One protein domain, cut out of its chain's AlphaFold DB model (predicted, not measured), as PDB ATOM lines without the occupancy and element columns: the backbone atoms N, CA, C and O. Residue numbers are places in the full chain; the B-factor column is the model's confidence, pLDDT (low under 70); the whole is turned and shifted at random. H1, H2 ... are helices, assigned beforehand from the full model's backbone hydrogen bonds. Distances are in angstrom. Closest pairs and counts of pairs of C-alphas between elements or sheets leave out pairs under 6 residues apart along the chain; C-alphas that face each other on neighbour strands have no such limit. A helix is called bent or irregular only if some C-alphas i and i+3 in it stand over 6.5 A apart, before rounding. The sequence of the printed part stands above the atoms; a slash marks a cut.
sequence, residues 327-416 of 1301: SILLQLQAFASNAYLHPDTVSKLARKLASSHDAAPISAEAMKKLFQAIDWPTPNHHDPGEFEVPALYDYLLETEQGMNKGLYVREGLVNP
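What this domain is: This is residues 327 to 416 of the 1301 residues of the protein "RNA-dependent RNA polymerase" of Sporothrix schenckii (strain ATCC 58251 / de Perez 2211183) (UniProt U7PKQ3). Four helices form a compact body in a ring of contacts: H1 and H2 make a helical hairpin, H3 packs on H1, and the longest helix, H5, crosses H3 and reaches H2 with its first residues. Residues 378 to 385 stick out at one end of the length, and at the other the chain turns sharply from H5 into the short helix H6, which stands free with residues 407 to 413. The printed part has 90 residues with six named helices, H1 to H6 in chain order, and no named strand; the class is all helix. The whole is compact, with a radius of gyration of the C-alphas of 13.6 A, and elongated in outline, spanning 41 by 27 by 22 A.

Where its parts are: H5 is residues 389 to 405, 24.3 A long from first to last C-alpha, beginning at C-alpha 389 (518.546, 465.351, 468.706). H2 is residues 343 to 356, 19.7 A long. H1 is residues 327 to 337, 14.9 A long, beginning at C-alpha 327 (520.354, 465.446, 449.422). H3 is residues 364 to 373, 14.6 A long. H4 is residues 384 to 387, and H6 is residues 407 to 414, ending at C-alpha 414 (507.518, 464.451, 444.446). H6 is irregular: C-alphas 409 and 412 are 7.5 A apart.

How they stand to each other: H5 touches H3 at a steep tilt of 57 degrees, opposite ways; their closest C-alphas, those of Ala 366 and Glu 400, are 5.8 A apart. With residues 389 to 393 alone H5 touches H2, at a steep tilt of 47 degrees, the same way; the C-alphas of Leu 349 and Val 389 come closest, at 5.7 A. H1 touches H3 at a shallow tilt of 26 degrees, the same way, closest at the C-alphas of Ile 328 and Ala 364, 5.6 A. H1 and H2 are a hairpin at a shallow tilt of 19 degrees, with the C-alphas of Ala 336 and Pro 343 at 5.3 A. H1 and H5 are apart, and so are H2 and H3. H4 is close to but not clearly touching H5, with the C-alphas of Glu 386 and Leu 392 at 6.5 A. H6 is close to but not clearly touching H5 and about perpendicular to it, at 77 degrees; the C-alphas of Met 403 and Arg 410 are 7.8 A apart. In H2 and H5 every O i to N i+4 pair is within hydrogen-bond range, against 6 of 7 in H1, 5 of 6 in H3 and 2 of 4 in H6; H4 is too short for such a pair.

The domain as a whole: The two C-alphas farthest apart, those of Pro 379 and Pro 416, are 42.5 A apart. The printed part has no cut, and no link is long. The mean pLDDT of the printed part is 89.0; residues 382, 415 and 416 of this model are under 70.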
ATOM      1  N   SER A 327     521.369 464.438 449.080       93.27
ATOM      2  CA  SER A 327     520.354 465.446 449.422       93.27
ATOM      3  C   SER A 327     520.216 465.637 450.936       93.27
ATOM      4  O   SER A 327     520.251 466.769 451.414       93.27
ATOM      5  N   ILE A 328     520.176 464.540 451.700       95.90
ATOM      6  CA  ILE A 328     520.138 464.562 453.170       95.90
ATOM      7  C   ILE A 328     521.413 465.191 453.732       95.90
ATOM      8  O   ILE A 328     521.352 466.013 454.640       95.90
ATOM      9  N   LEU A 329     522.578 464.837 453.186       97.36
ATOM     10  CA  LEU A 329     523.867 465.377 453.632       97.36
ATOM     11  C   LEU A 329     523.983 466.887 453.379       97.36
ATOM     12  O   LEU A 329     524.500 467.616 454.230       97.36
ATOM     13  N   LEU A 330     523.468 467.369 452.246       96.35
ATOM     14  CA  LEU A 330     523.389 468.795 451.940       96.35
ATOM     15  C   LEU A 330     522.431 469.515 452.893       96.35
ATOM     16  O   LEU A 330     522.801 470.552 453.441       96.35
ATOM     17  N   GLN A 331     521.243 468.958 453.143       96.12
ATOM     18  CA  GLN A 331     520.267 469.516 454.086       96.12
ATOM     19  C   GLN A 331     520.792 469.524 455.531       96.12
ATOM     20  O   GLN A 331     520.594 470.496 456.256       96.12
ATOM     21  N   LEU A 332     521.554 468.507 455.941       97.73
ATOM     22  CA  LEU A 332     522.259 468.510 457.224       97.73
ATOM     23  C   LEU A 332     523.245 469.677 457.309       97.73
ATOM     24  O   LEU A 332     523.214 470.435 458.275       97.73
ATOM     25  N   GLN A 333     524.079 469.888 456.284       96.87
ATOM     26  CA  GLN A 333     524.945 471.070 456.248       96.87
ATOM     27  C   GLN A 333     524.131 472.374 456.285       96.87
ATOM     28  O   GLN A 333     524.556 473.328 456.937       96.87
ATOM     29  N   ALA A 334     522.973 472.403 455.620       95.11
ATOM     30  CA  ALA A 334     522.090 473.561 455.554       95.11
ATOM     31  C   ALA A 334     521.530 473.964 456.928       95.11
ATOM     32  O   ALA A 334     521.502 475.157 457.221       95.11
ATOM     33  N   PHE A 335     521.185 473.013 457.809       94.66
ATOM     34  CA  PHE A 335     520.762 473.335 459.181       94.66
ATOM     35  C   PHE A 335     521.809 474.159 459.941       94.66
ATOM     36  O   PHE A 335     521.455 475.094 460.658       94.66
ATOM     37  N   ALA A 336     523.096 473.857 459.752       93.45
ATOM     38  CA  ALA A 336     524.182 474.608 460.376       93.45
ATOM     39  C   ALA A 336     524.516 475.909 459.627       93.45
ATOM     40  O   ALA A 336     524.674 476.957 460.251       93.45
ATOM     41  N   SER A 337     524.638 475.874 458.292       91.60
ATOM     42  CA  SER A 337     525.022 477.057 457.503       91.60
ATOM     43  C   SER A 337     523.952 478.142 457.498       91.60
ATOM     44  O   SER A 337     524.273 479.320 457.414       91.60
ATOM     45  N   ASN A 338     522.684 477.756 457.597       91.34
ATOM     46  CA  ASN A 338     521.565 478.690 457.619       91.34
ATOM     47  C   ASN A 338     521.164 479.079 459.055       91.34
ATOM     48  O   ASN A 338     520.133 479.717 459.229       91.34
ATOM     49  N   ALA A 339     521.965 478.698 460.060       89.50
ATOM     50  CA  ALA A 339     521.779 479.032 461.473       89.50
ATOM     51  C   ALA A 339     520.471 478.525 462.120       89.50
ATOM     52  O   ALA A 339     519.985 479.139 463.066       89.50
ATOM     53  N   TYR A 340     519.931 477.390 461.659       88.92
ATOM     54  CA  TYR A 340     518.798 476.720 462.319       88.92
ATOM     55  C   TYR A 340     519.248 475.931 463.552       88.92
ATOM     56  O   TYR A 340     518.585 475.949 464.582       88.92
ATOM     57  N   LEU A 341     520.378 475.221 463.453       92.34
ATOM     58  CA  LEU A 341     520.899 474.360 464.516       92.34
ATOM     59  C   LEU A 341     522.411 474.531 464.678       92.34
ATOM     60  O   LEU A 341     523.144 474.765 463.716       92.34
ATOM     61  N   HIS A 342     522.902 474.331 465.902       92.77
ATOM     62  CA  HIS A 342     524.338 474.322 466.175       92.77
ATOM     63  C   HIS A 342     525.035 473.143 465.449       92.77
ATOM     64  O   HIS A 342     524.480 472.037 465.427       92.77
ATOM     65  N   PRO A 343     526.264 473.306 464.909       95.13
ATOM     66  CA  PRO A 343     526.959 472.249 464.165       95.13
ATOM     67  C   PRO A 343     527.137 470.933 464.931       95.13
ATOM     68  O   PRO A 343     527.128 469.862 464.324       95.13
ATOM     69  N   ASP A 344     527.260 470.985 466.259       95.27
ATOM     70  CA  ASP A 344     527.321 469.777 467.092       95.27
ATOM     71  C   ASP A 344     525.989 469.024 467.136       95.27
ATOM     72  O   ASP A 344     525.978 467.793 467.060       95.27
ATOM     73  N   THR A 345     524.865 469.741 467.232       95.23
ATOM     74  CA  THR A 345     523.520 469.150 467.176       95.23
ATOM     75  C   THR A 345     523.318 468.475 465.825       95.23
ATOM     76  O   THR A 345     522.947 467.303 465.769       95.23
ATOM     77  N   VAL A 346     523.694 469.157 464.739       96.95
ATOM     78  CA  VAL A 346     523.664 468.595 463.382       96.95
ATOM     79  C   VAL A 346     524.589 467.385 463.254       96.95
ATOM     80  O   VAL A 346     524.200 466.377 462.674       96.95
ATOM     81  N   SER A 347     525.796 467.429 463.822       98.11
ATOM     82  CA  SER A 347     526.744 466.308 463.774       98.11
ATOM     83  C   SER A 347     526.198 465.069 464.483       98.11
ATOM     84  O   SER A 347     526.338 463.948 463.988       98.11
ATOM     85  N   LYS A 348     525.560 465.251 465.642       98.01
ATOM     86  CA  LYS A 348     524.896 464.168 466.378       98.01
ATOM     87  C   LYS A 348     523.694 463.624 465.599       98.01
ATOM     88  O   LYS A 348     523.573 462.405 465.472       98.01
ATOM     89  N   LEU A 349     522.869 464.499 465.020       97.84
ATOM     90  CA  LEU A 349     521.744 464.110 464.168       97.84
ATOM     91  C   LEU A 349     522.220 463.328 462.934       97.84
ATOM     92  O   LEU A 349     521.691 462.260 462.648       97.84
ATOM     93  N   ALA A 350     523.285 463.777 462.266       97.87
ATOM     94  CA  ALA A 350     523.886 463.088 461.125       97.87
ATOM     95  C   ALA A 350     524.353 461.668 461.487       97.87
ATOM     96  O   ALA A 350     524.110 460.728 460.734       97.87
ATOM     97  N   ARG A 351     524.976 461.477 462.661       98.07
ATOM     98  CA  ARG A 351     525.360 460.139 463.157       98.07
ATOM     99  C   ARG A 351     524.140 459.270 463.462       98.07
ATOM    100  O   ARG A 351     524.145 458.077 463.149       98.07
ATOM    101  N   LYS A 352     523.095 459.845 464.061       97.41
ATOM    102  CA  LYS A 352     521.845 459.134 464.350       97.41
ATOM    103  C   LYS A 352     521.140 458.695 463.064       97.41
ATOM    104  O   LYS A 352     520.764 457.530 462.954       97.41
ATOM    105  N   LEU A 353     521.041 459.571 462.067       96.85
ATOM    106  CA  LEU A 353     520.489 459.237 460.753       96.85
ATOM    107  C   LEU A 353     521.341 458.174 460.052       96.85
ATOM    108  O   LEU A 353     520.809 457.159 459.630       96.85
ATOM    109  N   ALA A 354     522.667 458.329 460.006       96.06
ATOM    110  CA  ALA A 354     523.551 457.359 459.352       96.06
ATOM    111  C   ALA A 354     523.519 455.963 460.001       96.06
ATOM    112  O   ALA A 354     523.662 454.960 459.307       96.06
ATOM    113  N   SER A 355     523.343 455.885 461.323       95.87
ATOM    114  CA  SER A 355     523.234 454.604 462.042       95.87
ATOM    115  C   SER A 355     521.863 453.944 461.913       95.87
ATOM    116  O   SER A 355     521.774 452.727 462.031       95.87
ATOM    117  N   SER A 356     520.806 454.721 461.662       94.23
ATOM    118  CA  SER A 356     519.438 454.212 461.514       94.23
ATOM    119  C   SER A 356     518.966 454.094 460.066       94.23
ATOM    120  O   SER A 356     517.926 453.491 459.841       94.23
ATOM    121  N   HIS A 357     519.726 454.602 459.090       92.06
ATOM    122  CA  HIS A 357     519.310 454.702 457.689       92.06
ATOM    123  C   HIS A 357     518.825 453.377 457.088       92.06
ATOM    124  O   HIS A 357     517.797 453.359 456.421       92.06
ATOM    125  N   ASP A 358     519.531 452.276 457.367       91.79
ATOM    126  CA  ASP A 358     519.183 450.951 456.838       91.79
ATOM    127  C   ASP A 358     517.863 450.411 457.438       91.79
ATOM    128  O   ASP A 358     517.181 449.611 456.804       91.79
ATOM    129  N   ALA A 359     517.494 450.837 458.652       91.60
ATOM    130  CA  ALA A 359     516.291 450.384 459.360       91.60
ATOM    131  C   ALA A 359     515.095 451.342 459.208       91.60
ATOM    132  O   ALA A 359     513.947 450.903 459.202       91.60
ATOM    133  N   ALA A 360     515.361 452.644 459.116       90.56
ATOM    134  CA  ALA A 360     514.378 453.720 459.041       90.56
ATOM    135  C   ALA A 360     514.922 454.848 458.138       90.56
ATOM    136  O   ALA A 360     515.460 455.843 458.640       90.56
ATOM    137  N   PRO A 361     514.854 454.691 456.804       92.06
ATOM    138  CA  PRO A 361     515.322 455.710 455.874       92.06
ATOM    139  C   PRO A 361     514.436 456.959 455.952       92.06
ATOM    140  O   PRO A 361     513.215 456.859 455.933       92.06
ATOM    141  N   ILE A 362     515.065 458.134 456.013       94.26
ATOM    142  CA  ILE A 362     514.392 459.439 456.006       94.26
ATOM    143  C   ILE A 362     514.532 460.067 454.619       94.26
ATOM    144  O   ILE A 362     515.632 460.097 454.054       94.26
ATOM    145  N   SER A 363     513.428 460.574 454.074       90.80
ATOM    146  CA  SER A 363     513.393 461.261 452.784       90.80
ATOM    147  C   SER A 363     513.886 462.712 452.873       90.80
ATOM    148  O   SER A 363     513.839 463.360 453.920       90.80
ATOM    149  N   ALA A 364     514.340 463.267 451.742       89.60
ATOM    150  CA  ALA A 364     514.726 464.683 451.664       89.60
ATOM    151  C   ALA A 364     513.539 465.630 451.909       89.60
ATOM    152  O   ALA A 364     513.721 466.773 452.318       89.60
ATOM    153  N   GLU A 365     512.322 465.147 451.685       86.84
ATOM    154  CA  GLU A 365     511.091 465.898 451.897       86.84
ATOM    155  C   GLU A 365     510.714 465.955 453.387       86.84
ATOM    156  O   GLU A 365     510.390 467.025 453.902       86.84
ATOM    157  N   ALA A 366     510.890 464.858 454.132       90.86
ATOM    158  CA  ALA A 366     510.788 464.886 455.593       90.86
ATOM    159  C   ALA A 366     511.808 465.862 456.216       90.86
ATOM    160  O   ALA A 366     511.481 466.612 457.136       90.86
ATOM    161  N   MET A 367     513.022 465.931 455.660       93.03
ATOM    162  CA  MET A 367     514.022 466.925 456.067       93.03
ATOM    163  C   MET A 367     513.591 468.369 455.765       93.03
ATOM    164  O   MET A 367     513.841 469.248 456.587       93.03
ATOM    165  N   LYS A 368     512.927 468.637 454.628       88.39
ATOM    166  CA  LYS A 368     512.381 469.974 454.313       88.39
ATOM    167  C   LYS A 368     511.354 470.420 455.347       88.39
ATOM    168  O   LYS A 368     511.412 471.558 455.805       88.39
ATOM    169  N   LYS A 369     510.458 469.521 455.756       87.59
ATOM    170  CA  LYS A 369     509.469 469.809 456.803       87.59
ATOM    171  C   LYS A 369     510.108 470.184 458.130       87.59
ATOM    172  O   LYS A 369     509.623 471.084 458.804       87.59
ATOM    173  N   LEU A 370     511.237 469.565 458.475       92.55
ATOM    174  CA  LEU A 370     511.958 469.926 459.690       92.55
ATOM    175  C   LEU A 370     512.478 471.380 459.658       92.55
ATOM    176  O   LEU A 370     512.412 472.051 460.683       92.55
ATOM    177  N   PHE A 371     512.897 471.923 458.504       88.93
ATOM    178  CA  PHE A 371     513.218 473.362 458.396       88.93
ATOM    179  C   PHE A 371     512.024 474.265 458.724       88.93
ATOM    180  O   PHE A 371     512.217 475.352 459.253       88.93
ATOM    181  N   GLN A 372     510.806 473.827 458.408       83.97
ATOM    182  CA  GLN A 372     509.575 474.583 458.663       83.97
ATOM    183  C   GLN A 372     509.092 474.434 460.115       83.97
ATOM    184  O   GLN A 372     508.320 475.262 460.591       83.97
ATOM    185  N   ALA A 373     509.512 473.365 460.800       85.44
ATOM    186  CA  ALA A 373     509.091 473.042 462.159       85.44
ATOM    187  C   ALA A 373     509.993 473.644 463.245       85.44
ATOM    188  O   ALA A 373     509.502 473.924 464.336       85.44
ATOM    189  N   ILE A 374     511.290 473.826 462.969       88.28
ATOM    190  CA  ILE A 374     512.232 474.429 463.922       88.28
ATOM    191  C   ILE A 374     511.890 475.913 464.102       88.28
ATOM    192  O   ILE A 374     512.015 476.701 463.165       88.28
ATOM    193  N   ASP A 375     511.492 476.285 465.318       84.29
ATOM    194  CA  ASP A 375     511.203 477.669 465.701       84.29
ATOM    195  C   ASP A 375     512.462 478.394 466.221       84.29
ATOM    196  O   ASP A 375     513.540 477.811 466.368       84.29
ATOM    197  N   TRP A 376     512.349 479.688 466.513       84.20
ATOM    198  CA  TRP A 376     513.417 480.462 467.136       84.20
ATOM    199  C   TRP A 376     513.503 480.159 468.639       84.20
ATOM    200  O   TRP A 376     512.484 480.198 469.333       84.20
ATOM    201  N   PRO A 377     514.706 479.941 469.201       84.96
ATOM    202  CA  PRO A 377     514.868 479.888 470.648       84.96
ATOM    203  C   PRO A 377     514.466 481.234 471.264       84.96
ATOM    204  O   PRO A 377     515.082 482.263 470.975       84.96
ATOM    205  N   THR A 378     513.443 481.231 472.119       83.55
ATOM    206  CA  THR A 378     512.967 482.419 472.845       83.55
ATOM    207  C   THR A 378     512.942 482.169 474.353       83.55
ATOM    208  O   THR A 378     512.899 481.012 474.793       83.55
ATOM    209  N   PRO A 379     512.940 483.229 475.183       77.09
ATOM    210  CA  PRO A 379     512.854 483.073 476.634       77.09
ATOM    211  C   PRO A 379     511.552 482.429 477.118       77.09
ATOM    212  O   PRO A 379     511.508 481.871 478.209       77.09
ATOM    213  N   ASN A 380     510.491 482.533 476.314       73.00
ATOM    214  CA  ASN A 380     509.158 482.023 476.626       73.00
ATOM    215  C   ASN A 380     508.820 480.746 475.834       73.00
ATOM    216  O   ASN A 380     507.645 480.382 475.752       73.00
ATOM    217  N   HIS A 381     509.818 480.091 475.224       74.29
ATOM    218  CA  HIS A 381     509.601 478.864 474.459       74.29
ATOM    219  C   HIS A 381     509.042 477.761 475.365       74.29
ATOM    220  O   HIS A 381     509.495 477.584 476.495       74.29
ATOM    221  N   HIS A 382     508.036 477.033 474.879       69.27
ATOM    222  CA  HIS A 382     507.288 476.083 475.704       69.27
ATOM    223  C   HIS A 382     508.065 474.801 476.008       69.27
ATOM    224  O   HIS A 382     507.992 474.320 477.137       69.27
ATOM    225  N   ASP A 383     508.812 474.281 475.033       82.17
ATOM    226  CA  ASP A 383     509.605 473.062 475.195       82.17
ATOM    227  C   ASP A 383     511.024 473.231 474.620       82.17
ATOM    228  O   ASP A 383     511.228 473.191 473.408       82.17
ATOM    229  N   PRO A 384     512.033 473.455 475.475       82.32
ATOM    230  CA  PRO A 384     513.441 473.466 475.082       82.32
ATOM    231  C   PRO A 384     513.950 472.144 474.483       82.32
ATOM    232  O   PRO A 384     514.952 472.149 473.767       82.32
ATOM    233  N   GLY A 385     513.299 471.016 474.789       85.67
ATOM    234  CA  GLY A 385     513.677 469.685 474.317       85.67
ATOM    235  C   GLY A 385     513.498 469.492 472.811       85.67
ATOM    236  O   GLY A 385     514.198 468.666 472.228       85.67
ATOM    237  N   GLU A 386     512.644 470.292 472.163       86.11
ATOM    238  CA  GLU A 386     512.396 470.246 470.713       86.11
ATOM    239  C   GLU A 386     513.655 470.549 469.874       86.11
ATOM    240  O   GLU A 386     513.773 470.091 468.738       86.11
ATOM    241  N   PHE A 387     514.639 471.255 470.444       87.99
ATOM    242  CA  PHE A 387     515.921 471.559 469.792       87.99
ATOM    243  C   PHE A 387     516.965 470.437 469.920       87.99
ATOM    244  O   PHE A 387     518.040 470.510 469.312       87.99
ATOM    245  N   GLU A 388     516.693 469.407 470.723       91.70
ATOM    246  CA  GLU A 388     517.613 468.301 470.968       91.70
ATOM    247  C   GLU A 388     517.415 467.153 469.971       91.70
ATOM    248  O   GLU A 388     516.337 466.897 469.440       91.70
ATOM    249  N   VAL A 389     518.493 466.404 469.736       94.79
ATOM    250  CA  VAL A 389     518.546 465.351 468.706       94.79
ATOM    251  C   VAL A 389     517.437 464.296 468.820       94.79
ATOM    252  O   VAL A 389     516.948 463.897 467.765       94.79
ATOM    253  N   PRO A 390     517.037 463.812 470.018       94.77
ATOM    254  CA  PRO A 390     515.931 462.865 470.133       94.77
ATOM    255  C   PRO A 390     514.630 463.414 469.542       94.77
ATOM    256  O   PRO A 390     514.080 462.777 468.653       94.77
ATOM    257  N   ALA A 391     514.217 464.625 469.927       93.82
ATOM    258  CA  ALA A 391     512.983 465.236 469.437       93.82
ATOM    259  C   ALA A 391     513.037 465.518 467.928       93.82
ATOM    260  O   ALA A 391     512.096 465.201 467.205       93.82
ATOM    261  N   LEU A 392     514.168 466.033 467.428       95.76
ATOM    262  CA  LEU A 392     514.370 466.259 465.991       95.76
ATOM    263  C   LEU A 392     514.279 464.950 465.188       95.76
ATOM    264  O   LEU A 392     513.718 464.921 464.094       95.76
ATOM    265  N   TYR A 393     514.849 463.862 465.711       96.76
ATOM    266  CA  TYR A 393     514.813 462.550 465.065       96.76
ATOM    267  C   TYR A 393     513.419 461.916 465.122       96.76
ATOM    268  O   TYR A 393     512.965 461.375 464.115       96.76
ATOM    269  N   ASP A 394     512.736 462.016 466.261       95.69
ATOM    270  CA  ASP A 394     511.373 461.513 466.437       95.69
ATOM    271  C   ASP A 394     510.404 462.258 465.504       95.69
ATOM    272  O   ASP A 394     509.643 461.615 464.782       95.69
ATOM    273  N   TYR A 395     510.533 463.587 465.381       94.93
ATOM    274  CA  TYR A 395     509.780 464.385 464.406       94.93
ATOM    275  C   TYR A 395     509.990 463.897 462.965       94.93
ATOM    276  O   TYR A 395     509.029 463.762 462.204       94.93
ATOM    277  N   LEU A 396     511.239 463.619 462.570       96.01
ATOM    278  CA  LEU A 396     511.544 463.099 461.234       96.01
ATOM    279  C   LEU A 396     510.909 461.723 461.011       96.01
ATOM    280  O   LEU A 396     510.355 461.481 459.941       96.01
ATOM    281  N   LEU A 397     510.960 460.839 462.009       95.63
ATOM    282  CA  LEU A 397     510.384 459.501 461.919       95.63
ATOM    283  C   LEU A 397     508.854 459.550 461.815       95.63
ATOM    284  O   LEU A 397     508.278 458.874 460.964       95.63
ATOM    285  N   GLU A 398     508.195 460.370 462.633       93.21
ATOM    286  CA  GLU A 398     506.744 460.581 462.579       93.21
ATOM    287  C   GLU A 398     506.314 461.197 461.245       93.21
ATOM    288  O   GLU A 398     505.341 460.751 460.630       93.21
ATOM    289  N   THR A 399     507.071 462.184 460.764       90.68
ATOM    290  CA  THR A 399     506.836 462.829 459.471       90.68
ATOM    291  C   THR A 399     506.951 461.823 458.331       90.68
ATOM    292  O   THR A 399     506.048 461.729 457.501       90.68
ATOM    293  N   GLU A 400     508.017 461.023 458.315       92.11
ATOM    294  CA  GLU A 400     508.252 459.993 457.305       92.11
ATOM    295  C   GLU A 400     507.165 458.904 457.344       92.11
ATOM    296  O   GLU A 400     506.630 458.506 456.308       92.11
ATOM    297  N   GLN A 401     506.754 458.454 458.532       89.62
ATOM    298  CA  GLN A 401     505.638 457.515 458.685       89.62
ATOM    299  C   GLN A 401     504.314 458.104 458.178       89.62
ATOM    300  O   GLN A 401     503.549 457.413 457.498       89.62
ATOM    301  N   GLY A 402     504.040 459.376 458.483       84.96
ATOM    302  CA  GLY A 402     502.867 460.096 457.991       84.96
ATOM    303  C   GLY A 402     502.858 460.214 456.467       84.96
ATOM    304  O   GLY A 402     501.833 459.968 455.829       84.96
ATOM    305  N   MET A 403     504.013 460.507 455.869       82.73
ATOM    306  CA  MET A 403     504.175 460.580 454.418       82.73
ATOM    307  C   MET A 403     503.990 459.217 453.747       82.73
ATOM    308  O   MET A 403     503.269 459.130 452.753       82.73
ATOM    309  N   ASN A 404     504.543 458.146 454.322       85.49
ATOM    310  CA  ASN A 404     504.411 456.788 453.791       85.49
ATOM    311  C   ASN A 404     502.959 456.279 453.797       85.49
ATOM    312  O   ASN A 404     502.535 455.619 452.848       85.49
ATOM    313  N   LYS A 405     502.143 456.652 454.795       81.72
ATOM    314  CA  LYS A 405     500.695 456.337 454.818       81.72
ATOM    315  C   LYS A 405     499.912 456.960 453.648       81.72
ATOM    316  O   LYS A 405     498.830 456.467 453.313       81.72
ATOM    317  N   GLY A 406     500.435 458.028 453.045       77.29
ATOM    318  CA  GLY A 406     499.852 458.752 451.910       77.29
ATOM    319  C   GLY A 406     500.739 458.767 450.662       77.29
ATOM    320  O   GLY A 406     500.590 459.663 449.837       77.29
ATOM    321  N   LEU A 407     501.674 457.819 450.519       76.78
ATOM    322  CA  LEU A 407     502.702 457.872 449.473       76.78
ATOM    323  C   LEU A 407     502.113 457.909 448.056       76.78
ATOM    324  O   LEU A 407     502.551 458.714 447.240       76.78
ATOM    325  N   TYR A 408     501.079 457.105 447.787       75.66
ATOM    326  CA  TYR A 408     500.421 457.061 446.473       75.66
ATOM    327  C   TYR A 408     499.797 458.411 446.078       75.66
ATOM    328  O   TYR A 408     499.799 458.774 444.906       75.66
ATOM    329  N   VAL A 409     499.327 459.187 447.061       79.01
ATOM    330  CA  VAL A 409     498.797 460.544 446.858       79.01
ATOM    331  C   VAL A 409     499.925 461.536 446.579       79.01
ATOM    332  O   VAL A 409     499.714 462.535 445.906       79.01
ATOM    333  N   ARG A 410     501.131 461.299 447.102       81.38
ATOM    334  CA  ARG A 410     502.270 462.227 447.011       81.38
ATOM    335  C   ARG A 410     503.188 461.950 445.827       81.38
ATOM    336  O   ARG A 410     503.971 462.823 445.466       81.38
ATOM    337  N   GLU A 411     503.104 460.767 445.223       80.28
ATOM    338  CA  GLU A 411     504.058 460.289 444.219       80.28
ATOM    339  C   GLU A 411     504.269 461.288 443.071       80.28
ATOM    340  O   GLU A 411     505.407 461.659 442.799       80.28
ATOM    341  N   GLY A 412     503.204 461.811 442.459       74.67
ATOM    342  CA  GLY A 412     503.315 462.805 441.382       74.67
ATOM    343  C   GLY A 412     503.604 464.235 441.843       74.67
ATOM    344  O   GLY A 412     503.954 465.081 441.021       74.67
ATOM    345  N   LEU A 413     503.519 464.525 443.146       78.49
ATOM    346  CA  LEU A 413     503.990 465.799 443.699       78.49
ATOM    347  C   LEU A 413     505.514 465.798 443.809       78.49
ATOM    348  O   LEU A 413     506.138 466.799 443.456       78.49
ATOM    349  N   VAL A 414     506.079 464.665 444.236       70.65
ATOM    350  CA  VAL A 414     507.518 464.451 444.446       70.65
ATOM    351  C   VAL A 414     508.240 464.088 443.139       70.65
ATOM    352  O   VAL A 414     509.344 464.568 442.897       70.65
ATOM    353  N   ASN A 415     507.603 463.301 442.261       69.50
ATOM    354  CA  ASN A 415     508.134 462.850 440.969       69.50
ATOM    355  C   ASN A 415     507.249 463.321 439.791       69.50
ATOM    356  O   ASN A 415     506.622 462.502 439.120       69.50
ATOM    357  N   PRO A 416     507.193 464.630 439.486       62.36
ATOM    358  CA  PRO A 416     506.181 465.213 438.595       62.36
ATOM    359  C   PRO A 416     506.314 464.923 437.090       62.36
ATOM    360  O   PRO A 416     505.588 465.506 436.290       62.36
TER     361      PRO A 416